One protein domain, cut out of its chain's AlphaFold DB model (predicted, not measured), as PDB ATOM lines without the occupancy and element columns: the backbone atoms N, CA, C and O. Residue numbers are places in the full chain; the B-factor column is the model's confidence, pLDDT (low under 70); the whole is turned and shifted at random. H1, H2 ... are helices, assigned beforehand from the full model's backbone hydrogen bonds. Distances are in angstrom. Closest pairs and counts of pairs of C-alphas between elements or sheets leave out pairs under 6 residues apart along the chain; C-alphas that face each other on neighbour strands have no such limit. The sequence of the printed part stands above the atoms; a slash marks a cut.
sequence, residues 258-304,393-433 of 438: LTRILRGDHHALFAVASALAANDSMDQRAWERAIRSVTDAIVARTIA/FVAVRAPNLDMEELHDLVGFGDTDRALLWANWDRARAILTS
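Overview. This is residues 258 to 304 and 393 to 433 of the 438 residues of an uncharacterized protein of Chloroflexi bacterium (UniProt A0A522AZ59). One long helix, H3, runs the length of a compact body, and shorter helices gather along one side of it, with H2, H5 and H6 crossing it at large angles. H7 lies on the far side of the body, apart from H3, with H2 and H6 between the two, while little H1 is near the middle of H3 and little H4 is near its last residues. The printed part has 88 residues with seven named helices, H1 to H7 in chain order, and no named strand; its class is all helix, and the helix packing is mostly crossed, with no shallow tilt among the four touching pairs given a tilt. It is compact, with a radius of gyration of the C-alphas of 12.1 A and spans of 35 by 24 by 20 A.

Along the chain. H3, residues 281 to 304, is the longest helix at 34.8 A, from C-alpha 281 at (466.918, 399.657, 379.435) to C-alpha 304 at (483.870, 387.737, 407.451). Before it come H1, residues 258 to 262, beginning at (477.345, 383.931, 389.034), and H2, residues 266 to 276, 15.3 A long. After the cut come H4, residues 393 to 397, H5, residues 403 to 410, H6, residues 415 to 422, 11.1 A, and H7, residues 424 to 432, 11.8 A, ending at (473.347, 379.086, 386.799).

Arrangement. H3 is the hub, touching four helices. With residues 286 to 294 alone it touches H6, about perpendicular at 78 degrees; their closest C-alphas, of Ala 290 and Asp 416, are 4.9 A apart. With residues 281 to 291 alone it touches H2 at a steep tilt of 54 degrees, opposite ways, closest at the C-alphas of Ala 273 and Trp 287, 5.3 A. With residues 294 to 301 alone it touches H5 at a steep tilt of 64 degrees, the same way, closest at the C-alphas of Ala 297 and Val 410, 5.5 A. H1 and H3 only just touch, with 3 pairs of C-alphas within 8 A, the closest being Leu 262 and Thr 295 at 6.3 A. H1 and H2 touch only at the corner, and only just, with 3 such pairs, the closest being Ile 261 and Leu 269 at 5.6 A. H7 touches H2 at a steep tilt of 40 degrees, opposite ways, closest at the C-alphas of Val 272 and Ile 430, 6.7 A. H4 is close to H3 but not clearly touching, the C-alphas of Thr 302 and Phe 393 being 6.1 A apart. In H1, H2, H4, H5 and H7 every O i to N i+4 pair is within hydrogen-bond range; in H3 18 of 20 are, in H6 2 of 4.

Size, cuts and confidence. The two farthest C-alphas, of Asp 280 and Ala 304, are 36.0 A apart. Residues 305 to 392 are not printed, and C-alphas 304 and 393 are 10.9 A apart across the cut. The links that are printed whole are tight. The mean pLDDT of the printed part is 95.1, and no printed residue is under 70.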
ATOM      1  N   LEU A 258     477.113 383.434 387.680       96.06
ATOM      2  CA  LEU A 258     477.345 383.931 389.034       96.06
ATOM      3  C   LEU A 258     478.832 383.885 389.406       96.06
ATOM      4  O   LEU A 258     479.354 384.875 389.902       96.06
ATOM      5  N   THR A 259     479.532 382.788 389.118       95.31
ATOM      6  CA  THR A 259     480.967 382.650 389.410       95.31
ATOM      7  C   THR A 259     481.791 383.714 388.687       95.31
ATOM      8  O   THR A 259     482.680 384.317 389.286       95.31
ATOM      9  N   ARG A 260     481.471 384.018 387.422       95.25
ATOM     10  CA  ARG A 260     482.136 385.098 386.671       95.25
ATOM     11  C   ARG A 260     481.861 386.471 387.285       95.25
ATOM     12  O   ARG A 260     482.788 387.259 387.465       95.25
ATOM     13  N   ILE A 261     480.611 386.736 387.663       96.88
ATOM     14  CA  ILE A 261     480.210 387.988 388.324       96.88
ATOM     15  C   ILE A 261     480.942 388.159 389.661       96.88
ATOM     16  O   ILE A 261     481.455 389.242 389.938       96.88
ATOM     17  N   LEU A 262     481.031 387.097 390.466       96.38
ATOM     18  CA  LEU A 262     481.736 387.097 391.751       96.38
ATOM     19  C   LEU A 262     483.248 387.342 391.594       96.38
ATOM     20  O   LEU A 262     483.857 387.953 392.467       96.38
ATOM     21  N   ARG A 263     483.838 386.942 390.461       94.56
ATOM     22  CA  ARG A 263     485.229 387.261 390.083       94.56
ATOM     23  C   ARG A 263     485.411 388.677 389.519       94.56
ATOM     24  O   ARG A 263     486.519 389.043 389.138       94.56
ATOM     25  N   GLY A 264     484.346 389.476 389.457       94.94
ATOM     26  CA  GLY A 264     484.385 390.859 388.984       94.94
ATOM     27  C   GLY A 264     484.166 391.038 387.479       94.94
ATOM     28  O   GLY A 264     484.412 392.130 386.967       94.94
ATOM     29  N   ASP A 265     483.685 390.022 386.754       96.00
ATOM     30  CA  ASP A 265     483.370 390.154 385.327       96.00
ATOM     31  C   ASP A 265     482.140 391.057 385.112       96.00
ATOM     32  O   ASP A 265     480.978 390.651 385.238       96.00
ATOM     33  N   HIS A 266     482.404 392.321 384.774       95.38
ATOM     34  CA  HIS A 266     481.369 393.315 384.498       95.38
ATOM     35  C   HIS A 266     480.559 393.015 383.230       95.38
ATOM     36  O   HIS A 266     479.394 393.409 383.160       95.38
ATOM     37  N   HIS A 267     481.127 392.300 382.253       95.25
ATOM     38  CA  HIS A 267     480.396 391.909 381.048       95.25
ATOM     39  C   HIS A 267     479.374 390.819 381.363       95.25
ATOM     40  O   HIS A 267     478.227 390.922 380.926       95.25
ATOM     41  N   ALA A 268     479.750 389.834 382.185       95.75
ATOM     42  CA  ALA A 268     478.817 388.825 382.678       95.75
ATOM     43  C   ALA A 268     477.663 389.469 383.468       95.75
ATOM     44  O   ALA A 268     476.502 389.144 383.230       95.75
ATOM     45  N   LEU A 269     477.960 390.442 384.342       96.88
ATOM     46  CA  LEU A 269     476.934 391.174 385.097       96.88
ATOM     47  C   LEU A 269     475.943 391.886 384.163       96.88
ATOM     48  O   LEU A 269     474.731 391.746 384.332       96.88
ATOM     49  N   PHE A 270     476.450 392.619 383.169       95.88
ATOM     50  CA  PHE A 270     475.619 393.342 382.202       95.88
ATOM     51  C   PHE A 270     474.761 392.388 381.359       95.88
ATOM     52  O   PHE A 270     473.575 392.639 381.147       95.88
ATOM     53  N   ALA A 271     475.332 391.263 380.918       95.12
ATOM     54  CA  ALA A 271     474.617 390.247 380.150       95.12
ATOM     55  C   ALA A 271     473.461 389.624 380.954       95.12
ATOM     56  O   ALA A 271     472.343 389.532 380.443       95.12
ATOM     57  N   VAL A 272     473.694 389.266 382.225       96.50
ATOM     58  CA  VAL A 272     472.643 388.747 383.121       96.50
ATOM     59  C   VAL A 272     471.550 389.786 383.352       96.50
ATOM     60  O   VAL A 272     470.366 389.464 383.244       96.50
ATOM     61  N   ALA A 273     471.924 391.033 383.646       96.88
ATOM     62  CA  ALA A 273     470.955 392.093 383.893       96.88
ATOM     63  C   ALA A 273     470.096 392.391 382.653       96.88
ATOM     64  O   ALA A 273     468.880 392.529 382.772       96.88
ATOM     65  N   SER A 274     470.699 392.417 381.462       96.00
ATOM     66  CA  SER A 274     469.985 392.584 380.190       96.00
ATOM     67  C   SER A 274     468.998 391.436 379.925       96.00
ATOM     68  O   SER A 274     467.830 391.669 379.595       96.00
ATOM     69  N   ALA A 275     469.423 390.188 380.162       95.75
ATOM     70  CA  ALA A 275     468.566 389.008 380.021       95.75
ATOM     71  C   ALA A 275     467.371 389.027 381.000       95.75
ATOM     72  O   ALA A 275     466.244 388.663 380.639       95.75
ATOM     73  N   LEU A 276     467.585 389.497 382.231       96.56
ATOM     74  CA  LEU A 276     466.528 389.657 383.234       96.56
ATOM     75  C   LEU A 276     465.564 390.798 382.912       96.56
ATOM     76  O   LEU A 276     464.351 390.641 383.068       96.56
ATOM     77  N   ALA A 277     466.079 391.900 382.380       96.75
ATOM     78  CA  ALA A 277     465.279 393.036 381.946       96.75
ATOM     79  C   ALA A 277     464.506 392.783 380.640       96.75
ATOM     80  O   ALA A 277     463.762 393.650 380.198       96.75
ATOM     81  N   ALA A 278     464.676 391.617 379.997       94.62
ATOM     82  CA  ALA A 278     464.099 391.323 378.681       94.62
ATOM     83  C   ALA A 278     464.402 392.422 377.635       94.62
ATOM     84  O   ALA A 278     463.581 392.704 376.763       94.62
ATOM     85  N   ASN A 279     465.602 393.013 377.714       83.31
ATOM     86  CA  ASN A 279     466.067 394.160 376.923       83.31
ATOM     87  C   ASN A 279     465.383 395.516 377.208       83.31
ATOM     88  O   ASN A 279     465.557 396.449 376.422       83.31
ATOM     89  N   ASP A 280     464.646 395.678 378.313       91.81
ATOM     90  CA  ASP A 280     464.218 397.006 378.769       91.81
ATOM     91  C   ASP A 280     465.362 397.735 379.497       91.81
ATOM     92  O   ASP A 280     465.796 397.366 380.589       91.81
ATOM     93  N   SER A 281     465.839 398.823 378.891       88.19
ATOM     94  CA  SER A 281     466.918 399.657 379.435       88.19
ATOM     95  C   SER A 281     466.621 400.273 380.811       88.19
ATOM     96  O   SER A 281     467.558 400.541 381.571       88.19
ATOM     97  N   MET A 282     465.349 400.521 381.147       84.75
ATOM     98  CA  MET A 282     464.975 401.123 382.430       84.75
ATOM     99  C   MET A 282     465.065 400.100 383.561       84.75
ATOM    100  O   MET A 282     465.655 400.390 384.607       84.75
ATOM    101  N   ASP A 283     464.570 398.890 383.316       94.38
ATOM    102  CA  ASP A 283     464.620 397.787 384.275       94.38
ATOM    103  C   ASP A 283     466.038 397.238 384.432       94.38
ATOM    104  O   ASP A 283     466.427 396.812 385.522       94.38
ATOM    105  N   GLN A 284     466.856 397.322 383.379       96.38
ATOM    106  CA  GLN A 284     468.238 396.859 383.409       96.38
ATOM    107  C   GLN A 284     469.041 397.480 384.561       96.38
ATOM    108  O   GLN A 284     469.704 396.761 385.304       96.38
ATOM    109  N   ARG A 285     468.948 398.798 384.776       95.81
ATOM    110  CA  ARG A 285     469.683 399.468 385.866       95.81
ATOM    111  C   ARG A 285     469.235 399.011 387.253       95.81
ATOM    112  O   ARG A 285     470.041 399.004 388.184       95.81
ATOM    113  N   ALA A 286     467.955 398.674 387.411       95.81
ATOM    114  CA  ALA A 286     467.428 398.152 388.668       95.81
ATOM    115  C   ALA A 286     467.975 396.742 388.936       95.81
ATOM    116  O   ALA A 286     468.441 396.465 390.040       95.81
ATOM    117  N   TRP A 287     468.019 395.897 387.903       97.38
ATOM    118  CA  TRP A 287     468.617 394.565 387.966       97.38
ATOM    119  C   TRP A 287     470.120 394.588 388.246       97.38
ATOM    120  O   TRP A 287     470.583 393.848 389.110       97.38
ATOM    121  N   GLU A 288     470.880 395.465 387.589       96.94
ATOM    122  CA  GLU A 288     472.317 395.629 387.850       96.94
ATOM    123  C   GLU A 288     472.590 395.999 389.313       96.94
ATOM    124  O   GLU A 288     473.496 395.436 389.932       96.94
ATOM    125  N   ARG A 289     471.792 396.912 389.887       96.75
ATOM    126  CA  ARG A 289     471.911 397.305 391.298       96.75
ATOM    127  C   ARG A 289     471.563 396.153 392.239       96.75
ATOM    128  O   ARG A 289     472.314 395.902 393.177       96.75
ATOM    129  N   ALA A 290     470.480 395.429 391.960       96.62
ATOM    130  CA  ALA A 290     470.044 394.288 392.762       96.62
ATOM    131  C   ALA A 290     471.093 393.161 392.790       96.62
ATOM    132  O   ALA A 290     471.437 392.657 393.859       96.62
ATOM    133  N   ILE A 291     471.649 392.806 391.624       97.19
ATOM    134  CA  ILE A 291     472.701 391.786 391.502       97.19
ATOM    135  C   ILE A 291     473.971 392.248 392.218       97.19
ATOM    136  O   ILE A 291     474.559 391.475 392.970       97.19
ATOM    137  N   ARG A 292     474.379 393.512 392.035       97.12
ATOM    138  CA  ARG A 292     475.564 394.061 392.705       97.12
ATOM    139  C   ARG A 292     475.414 394.065 394.227       97.12
ATOM    140  O   ARG A 292     476.335 393.622 394.895       97.12
ATOM    141  N   SER A 293     474.255 394.459 394.761       96.62
ATOM    142  CA  SER A 293     473.985 394.414 396.208       96.62
ATOM    143  C   SER A 293     474.124 392.992 396.776       96.62
ATOM    144  O   SER A 293     474.731 392.795 397.830       96.62
ATOM    145  N   VAL A 294     473.641 391.968 396.059       97.00
ATOM    146  CA  VAL A 294     473.852 390.569 396.465       97.00
ATOM    147  C   VAL A 294     475.317 390.154 396.380       97.00
ATOM    148  O   VAL A 294     475.822 389.578 397.340       97.00
ATOM    149  N   THR A 295     476.016 390.469 395.290       97.12
ATOM    150  CA  THR A 295     477.450 390.172 395.144       97.12
ATOM    151  C   THR A 295     478.282 390.827 396.246       97.12
ATOM    152  O   THR A 295     479.083 390.147 396.883       97.12
ATOM    153  N   ASP A 296     478.052 392.107 396.536       96.31
ATOM    154  CA  ASP A 296     478.764 392.847 397.580       96.31
ATOM    155  C   ASP A 296     478.514 392.220 398.961       96.31
ATOM    156  O   ASP A 296     479.440 392.047 399.754       96.31
ATOM    157  N   ALA A 297     477.277 391.793 399.235       96.56
ATOM    158  CA  ALA A 297     476.942 391.096 400.472       96.56
ATOM    159  C   ALA A 297     477.585 389.698 400.566       96.56
ATOM    160  O   ALA A 297     478.058 389.320 401.640       96.56
ATOM    161  N   ILE A 298     477.654 388.944 399.460       97.44
ATOM    162  CA  ILE A 298     478.373 387.661 399.391       97.44
ATOM    163  C   ILE A 298     479.859 387.878 399.685       97.44
ATOM    164  O   ILE A 298     480.426 387.164 400.512       97.44
ATOM    165  N   VAL A 299     480.493 388.867 399.050       96.69
ATOM    166  CA  VAL A 299     481.914 389.190 399.253       96.69
ATOM    167  C   VAL A 299     482.167 389.602 400.703       96.69
ATOM    168  O   VAL A 299     483.057 389.050 401.351       96.69
ATOM    169  N   ALA A 300     481.335 390.479 401.267       95.19
ATOM    170  CA  ALA A 300     481.432 390.869 402.672       95.19
ATOM    171  C   ALA A 300     481.320 389.655 403.614       95.19
ATOM    172  O   ALA A 300     482.085 389.524 404.574       95.19
ATOM    173  N   ARG A 301     480.402 388.722 403.326       96.50
ATOM    174  CA  ARG A 301     480.239 387.495 404.117       96.50
ATOM    175  C   ARG A 301     481.419 386.536 403.964       96.50
ATOM    176  O   ARG A 301     481.823 385.924 404.950       96.50
ATOM    177  N   THR A 302     481.977 386.447 402.763       96.75
ATOM    178  CA  THR A 302     483.168 385.655 402.427       96.75
ATOM    179  C   THR A 302     484.378 386.133 403.234       96.75
ATOM    180  O   THR A 302     485.032 385.325 403.897       96.75
ATOM    181  N   ILE A 303     484.611 387.451 403.269       95.81
ATOM    182  CA  ILE A 303     485.669 388.085 404.074       95.81
ATOM    183  C   ILE A 303     485.442 387.808 405.562       95.81
ATOM    184  O   ILE A 303     486.347 387.347 406.255       95.81
ATOM    185  N   ALA A 304     484.214 388.003 406.054       93.50
ATOM    186  CA  ALA A 304     483.870 387.737 407.451       93.50
ATOM    187  C   ALA A 304     484.047 386.258 407.851       93.50
ATOM    188  O   ALA A 304     484.283 385.961 409.022       93.50
ATOM    189  N   PHE A 393     483.294 380.068 398.450       97.06
ATOM    190  CA  PHE A 393     482.403 380.256 399.591       97.06
ATOM    191  C   PHE A 393     480.947 379.906 399.257       97.06
ATOM    192  O   PHE A 393     480.295 379.182 400.016       97.06
ATOM    193  N   VAL A 394     480.449 380.372 398.109       96.94
ATOM    194  CA  VAL A 394     479.103 380.054 397.621       96.94
ATOM    195  C   VAL A 394     478.988 378.576 397.258       96.94
ATOM    196  O   VAL A 394     478.009 377.949 397.653       96.94
ATOM    197  N   ALA A 395     479.989 377.981 396.605       95.81
ATOM    198  CA  ALA A 395     479.969 376.558 396.265       95.81
ATOM    199  C   ALA A 395     479.852 375.651 397.504       95.81
ATOM    200  O   ALA A 395     479.203 374.609 397.447       95.81
ATOM    201  N   VAL A 396     480.442 376.048 398.638       96.19
ATOM    202  CA  VAL A 396     480.343 375.295 399.899       96.19
ATOM    203  C   VAL A 396     479.030 375.561 400.641       96.19
ATOM    204  O   VAL A 396     478.488 374.648 401.265       96.19
ATOM    205  N   ARG A 397     478.533 376.804 400.641       97.19
ATOM    206  CA  ARG A 397     477.395 377.220 401.485       97.19
ATOM    207  C   ARG A 397     476.034 377.152 400.808       97.19
ATOM    208  O   ARG A 397     475.051 376.962 401.510       97.19
ATOM    209  N   ALA A 398     475.995 377.341 399.499       96.94
ATOM    210  CA  ALA A 398     474.783 377.372 398.696       96.94
ATOM    211  C   ALA A 398     475.051 376.723 397.323       96.94
ATOM    212  O   ALA A 398     474.949 377.396 396.293       96.94
ATOM    213  N   PRO A 399     475.424 375.426 397.274       95.25
ATOM    214  CA  PRO A 399     475.839 374.755 396.035       95.25
ATOM    215  C   PRO A 399     474.751 374.773 394.959       95.25
ATOM    216  O   PRO A 399     475.048 374.773 393.768       95.25
ATOM    217  N   ASN A 400     473.485 374.801 395.380       94.44
ATOM    218  CA  ASN A 400     472.342 374.817 394.479       94.44
ATOM    219  C   ASN A 400     471.793 376.227 394.246       94.44
ATOM    220  O   ASN A 400     470.872 376.372 393.440       94.44
ATOM    221  N   LEU A 401     472.325 377.243 394.936       95.00
ATOM    222  CA  LEU A 401     471.766 378.594 394.987       95.00
ATOM    223  C   LEU A 401     470.281 378.570 395.368       95.00
ATOM    224  O   LEU A 401     469.443 379.175 394.693       95.00
ATOM    225  N   ASP A 402     469.928 377.805 396.404       95.94
ATOM    226  CA  ASP A 402     468.559 377.843 396.902       95.94
ATOM    227  C   ASP A 402     468.265 379.196 397.566       95.94
ATOM    228  O   ASP A 402     469.162 379.863 398.089       95.94
ATOM    229  N   MET A 403     467.005 379.624 397.518       96.00
ATOM    230  CA  MET A 403     466.588 380.929 398.030       96.00
ATOM    231  C   MET A 403     466.858 381.052 399.532       96.00
ATOM    232  O   MET A 403     467.351 382.082 399.982       96.00
ATOM    233  N   GLU A 404     466.561 379.996 400.296       96.00
ATOM    234  CA  GLU A 404     466.771 379.944 401.748       96.00
ATOM    235  C   GLU A 404     468.265 380.001 402.099       96.00
ATOM    236  O   GLU A 404     468.682 380.855 402.879       96.00
ATOM    237  N   GLU A 405     469.092 379.187 401.434       96.00
ATOM    238  CA  GLU A 405     470.552 379.177 401.617       96.00
ATOM    239  C   GLU A 405     471.175 380.548 401.310       96.00
ATOM    240  O   GLU A 405     472.052 381.030 402.035       96.00
ATOM    241  N   LEU A 406     470.718 381.202 400.237       95.75
ATOM    242  CA  LEU A 406     471.233 382.510 399.853       95.75
ATOM    243  C   LEU A 406     470.739 383.616 400.793       95.75
ATOM    244  O   LEU A 406     471.512 384.522 401.112       95.75
ATOM    245  N   HIS A 407     469.503 383.533 401.293       95.56
ATOM    246  CA  HIS A 407     469.005 384.432 402.334       95.56
ATOM    247  C   HIS A 407     469.809 384.319 403.630       95.56
ATOM    248  O   HIS A 407     470.173 385.349 404.198       95.56
ATOM    249  N   ASP A 408     470.150 383.106 404.058       95.62
ATOM    250  CA  ASP A 408     470.997 382.874 405.232       95.62
ATOM    251  C   ASP A 408     472.415 383.432 405.048       95.62
ATOM    252  O   ASP A 408     473.058 383.898 405.999       95.62
ATOM    253  N   LEU A 409     472.917 383.408 403.813       95.25
ATOM    254  CA  LEU A 409     474.240 383.916 403.472       95.25
ATOM    255  C   LEU A 409     474.274 385.452 403.424       95.25
ATOM    256  O   LEU A 409     475.201 386.064 403.958       95.25
ATOM    257  N   VAL A 410     473.266 386.065 402.800       95.31
ATOM    258  CA  VAL A 410     473.237 387.483 402.403       95.31
ATOM    259  C   VAL A 410     472.455 388.364 403.392       95.31
ATOM    260  O   VAL A 410     472.742 389.558 403.536       95.31
ATOM    261  N   GLY A 411     471.486 387.797 404.110       92.75
ATOM    262  CA  GLY A 411     470.556 388.498 404.995       92.75
ATOM    263  C   GLY A 411     469.398 389.198 404.264       92.75
ATOM    264  O   GLY A 411     469.382 389.338 403.041       92.75
ATOM    265  N   PHE A 412     468.409 389.673 405.029       83.62
ATOM    266  CA  PHE A 412     467.117 390.164 404.508       83.62
ATOM    267  C   PHE A 412     467.026 391.687 404.263       83.62
ATOM    268  O   PHE A 412     466.022 392.172 403.753       83.62
ATOM    269  N   GLY A 413     468.037 392.472 404.637       78.31
ATOM    270  CA  GLY A 413     467.845 393.891 404.982       78.31
ATOM    271  C   GLY A 413     467.989 394.962 403.893       78.31
ATOM    272  O   GLY A 413     468.149 396.114 404.267       78.31
ATOM    273  N   ASP A 414     467.997 394.646 402.592       88.19
ATOM    274  CA  ASP A 414     468.189 395.687 401.552       88.19
ATOM    275  C   ASP A 414     467.037 395.703 400.542       88.19
ATOM    276  O   ASP A 414     466.698 394.669 399.961       88.19
ATOM    277  N   THR A 415     466.466 396.888 400.325       90.81
ATOM    278  CA  THR A 415     465.431 397.149 399.320       90.81
ATOM    279  C   THR A 415     465.907 396.842 397.909       90.81
ATOM    280  O   THR A 415     465.106 396.384 397.096       90.81
ATOM    281  N   ASP A 416     467.199 397.019 397.622       92.44
ATOM    282  CA  ASP A 416     467.752 396.718 396.300       92.44
ATOM    283  C   ASP A 416     467.688 395.215 395.992       92.44
ATOM    284  O   ASP A 416     467.479 394.817 394.846       92.44
ATOM    285  N   ARG A 417     467.765 394.359 397.020       94.75
ATOM    286  CA  ARG A 417     467.670 392.899 396.866       94.75
ATOM    287  C   ARG A 417     466.229 392.407 396.712       94.75
ATOM    288  O   ARG A 417     466.017 391.314 396.193       94.75
ATOM    289  N   ALA A 418     465.230 393.208 397.091       95.06
ATOM    290  CA  ALA A 418     463.820 392.818 397.020       95.06
ATOM    291  C   ALA A 418     463.370 392.481 395.587       95.06
ATOM    292  O   ALA A 418     462.605 391.537 395.394       95.06
ATOM    293  N   LEU A 419     463.884 393.205 394.583       95.31
ATOM    294  CA  LEU A 419     463.607 392.927 393.169       95.31
ATOM    295  C   LEU A 419     464.097 391.533 392.756       95.31
ATOM    296  O   LEU A 419     463.368 390.794 392.089       95.31
ATOM    297  N   LEU A 420     465.316 391.181 393.172       96.00
ATOM    298  CA  LEU A 420     465.927 389.887 392.886       96.00
ATOM    299  C   LEU A 420     465.160 388.758 393.582       96.00
ATOM    300  O   LEU A 420     464.852 387.754 392.945       96.00
ATOM    301  N   TRP A 421     464.789 388.945 394.851       95.88
ATOM    302  CA  TRP A 421     464.029 387.961 395.628       95.88
ATOM    303  C   TRP A 421     462.624 387.724 395.082       95.88
ATOM    304  O   TRP A 421     462.203 386.578 394.969       95.88
ATOM    305  N   ALA A 422     461.923 388.774 394.650       96.19
ATOM    306  CA  ALA A 422     460.597 388.642 394.046       96.19
ATOM    307  C   ALA A 422     460.596 387.825 392.738       96.19
ATOM    308  O   ALA A 422     459.551 387.348 392.306       96.19
ATOM    309  N   ASN A 423     461.758 387.671 392.104       97.00
ATOM    310  CA  ASN A 423     461.928 387.048 390.795       97.00
ATOM    311  C   ASN A 423     463.027 385.968 390.818       97.00
ATOM    312  O   ASN A 423     463.678 385.718 389.796       97.00
ATOM    313  N   TRP A 424     463.259 385.353 391.983       96.62
ATOM    314  CA  TRP A 424     464.435 384.515 392.214       96.62
ATOM    315  C   TRP A 424     464.517 383.318 391.271       96.62
ATOM    316  O   TRP A 424     465.582 383.079 390.719       96.62
ATOM    317  N   ASP A 425     463.414 382.623 390.992       97.19
ATOM    318  CA  ASP A 425     463.429 381.448 390.103       97.19
ATOM    319  C   ASP A 425     463.945 381.785 388.697       97.19
ATOM    320  O   ASP A 425     464.750 381.052 388.114       97.19
ATOM    321  N   ARG A 426     463.533 382.942 388.165       97.00
ATOM    322  CA  ARG A 426     464.000 383.441 386.867       97.00
ATOM    323  C   ARG A 426     465.471 383.852 386.933       97.00
ATOM    324  O   ARG A 426     466.234 383.527 386.024       97.00
ATOM    325  N   ALA A 427     465.863 384.565 387.988       97.06
ATOM    326  CA  ALA A 427     467.244 384.991 388.192       97.06
ATOM    327  C   ALA A 427     468.193 383.805 388.355       97.06
ATOM    328  O   ALA A 427     469.215 383.757 387.679       97.06
ATOM    329  N   ARG A 428     467.822 382.815 389.169       97.00
ATOM    330  CA  ARG A 428     468.578 381.588 389.408       97.00
ATOM    331  C   ARG A 428     468.843 380.843 388.108       97.00
ATOM    332  O   ARG A 428     469.999 380.550 387.835       97.00
ATOM    333  N   ALA A 429     467.819 380.618 387.280       97.00
ATOM    334  CA  ALA A 429     467.981 379.927 385.997       97.00
ATOM    335  C   ALA A 429     469.023 380.604 385.085       97.00
ATOM    336  O   ALA A 429     469.835 379.928 384.450       97.00
ATOM    337  N   ILE A 430     469.036 381.941 385.047       96.62
ATOM    338  CA  ILE A 430     470.003 382.717 384.259       96.62
ATOM    339  C   ILE A 430     471.389 382.706 384.923       96.62
ATOM    340  O   ILE A 430     472.388 382.518 384.237       96.62
ATOM    341  N   LEU A 431     471.464 382.857 386.247       96.25
ATOM    342  CA  LEU A 431     472.715 382.890 387.014       96.25
ATOM    343  C   LEU A 431     473.470 381.551 387.010       96.25
ATOM    344  O   LEU A 431     474.700 381.544 387.089       96.25
ATOM    345  N   THR A 432     472.753 380.428 386.917       96.31
ATOM    346  CA  THR A 432     473.347 379.086 386.799       96.31
ATOM    347  C   THR A 432     473.703 378.712 385.367       96.31
ATOM    348  O   THR A 432     474.450 377.761 385.158       96.31
ATOM    349  N   SER A 433     473.158 379.422 384.376       95.38
ATOM    350  CA  SER A 433     473.453 379.138 382.975       95.38
ATOM    351  C   SER A 433     474.860 379.635 382.615       95.38
ATOM    352  O   SER A 433     475.250 380.726 383.046       95.38
TER     353      SER A 433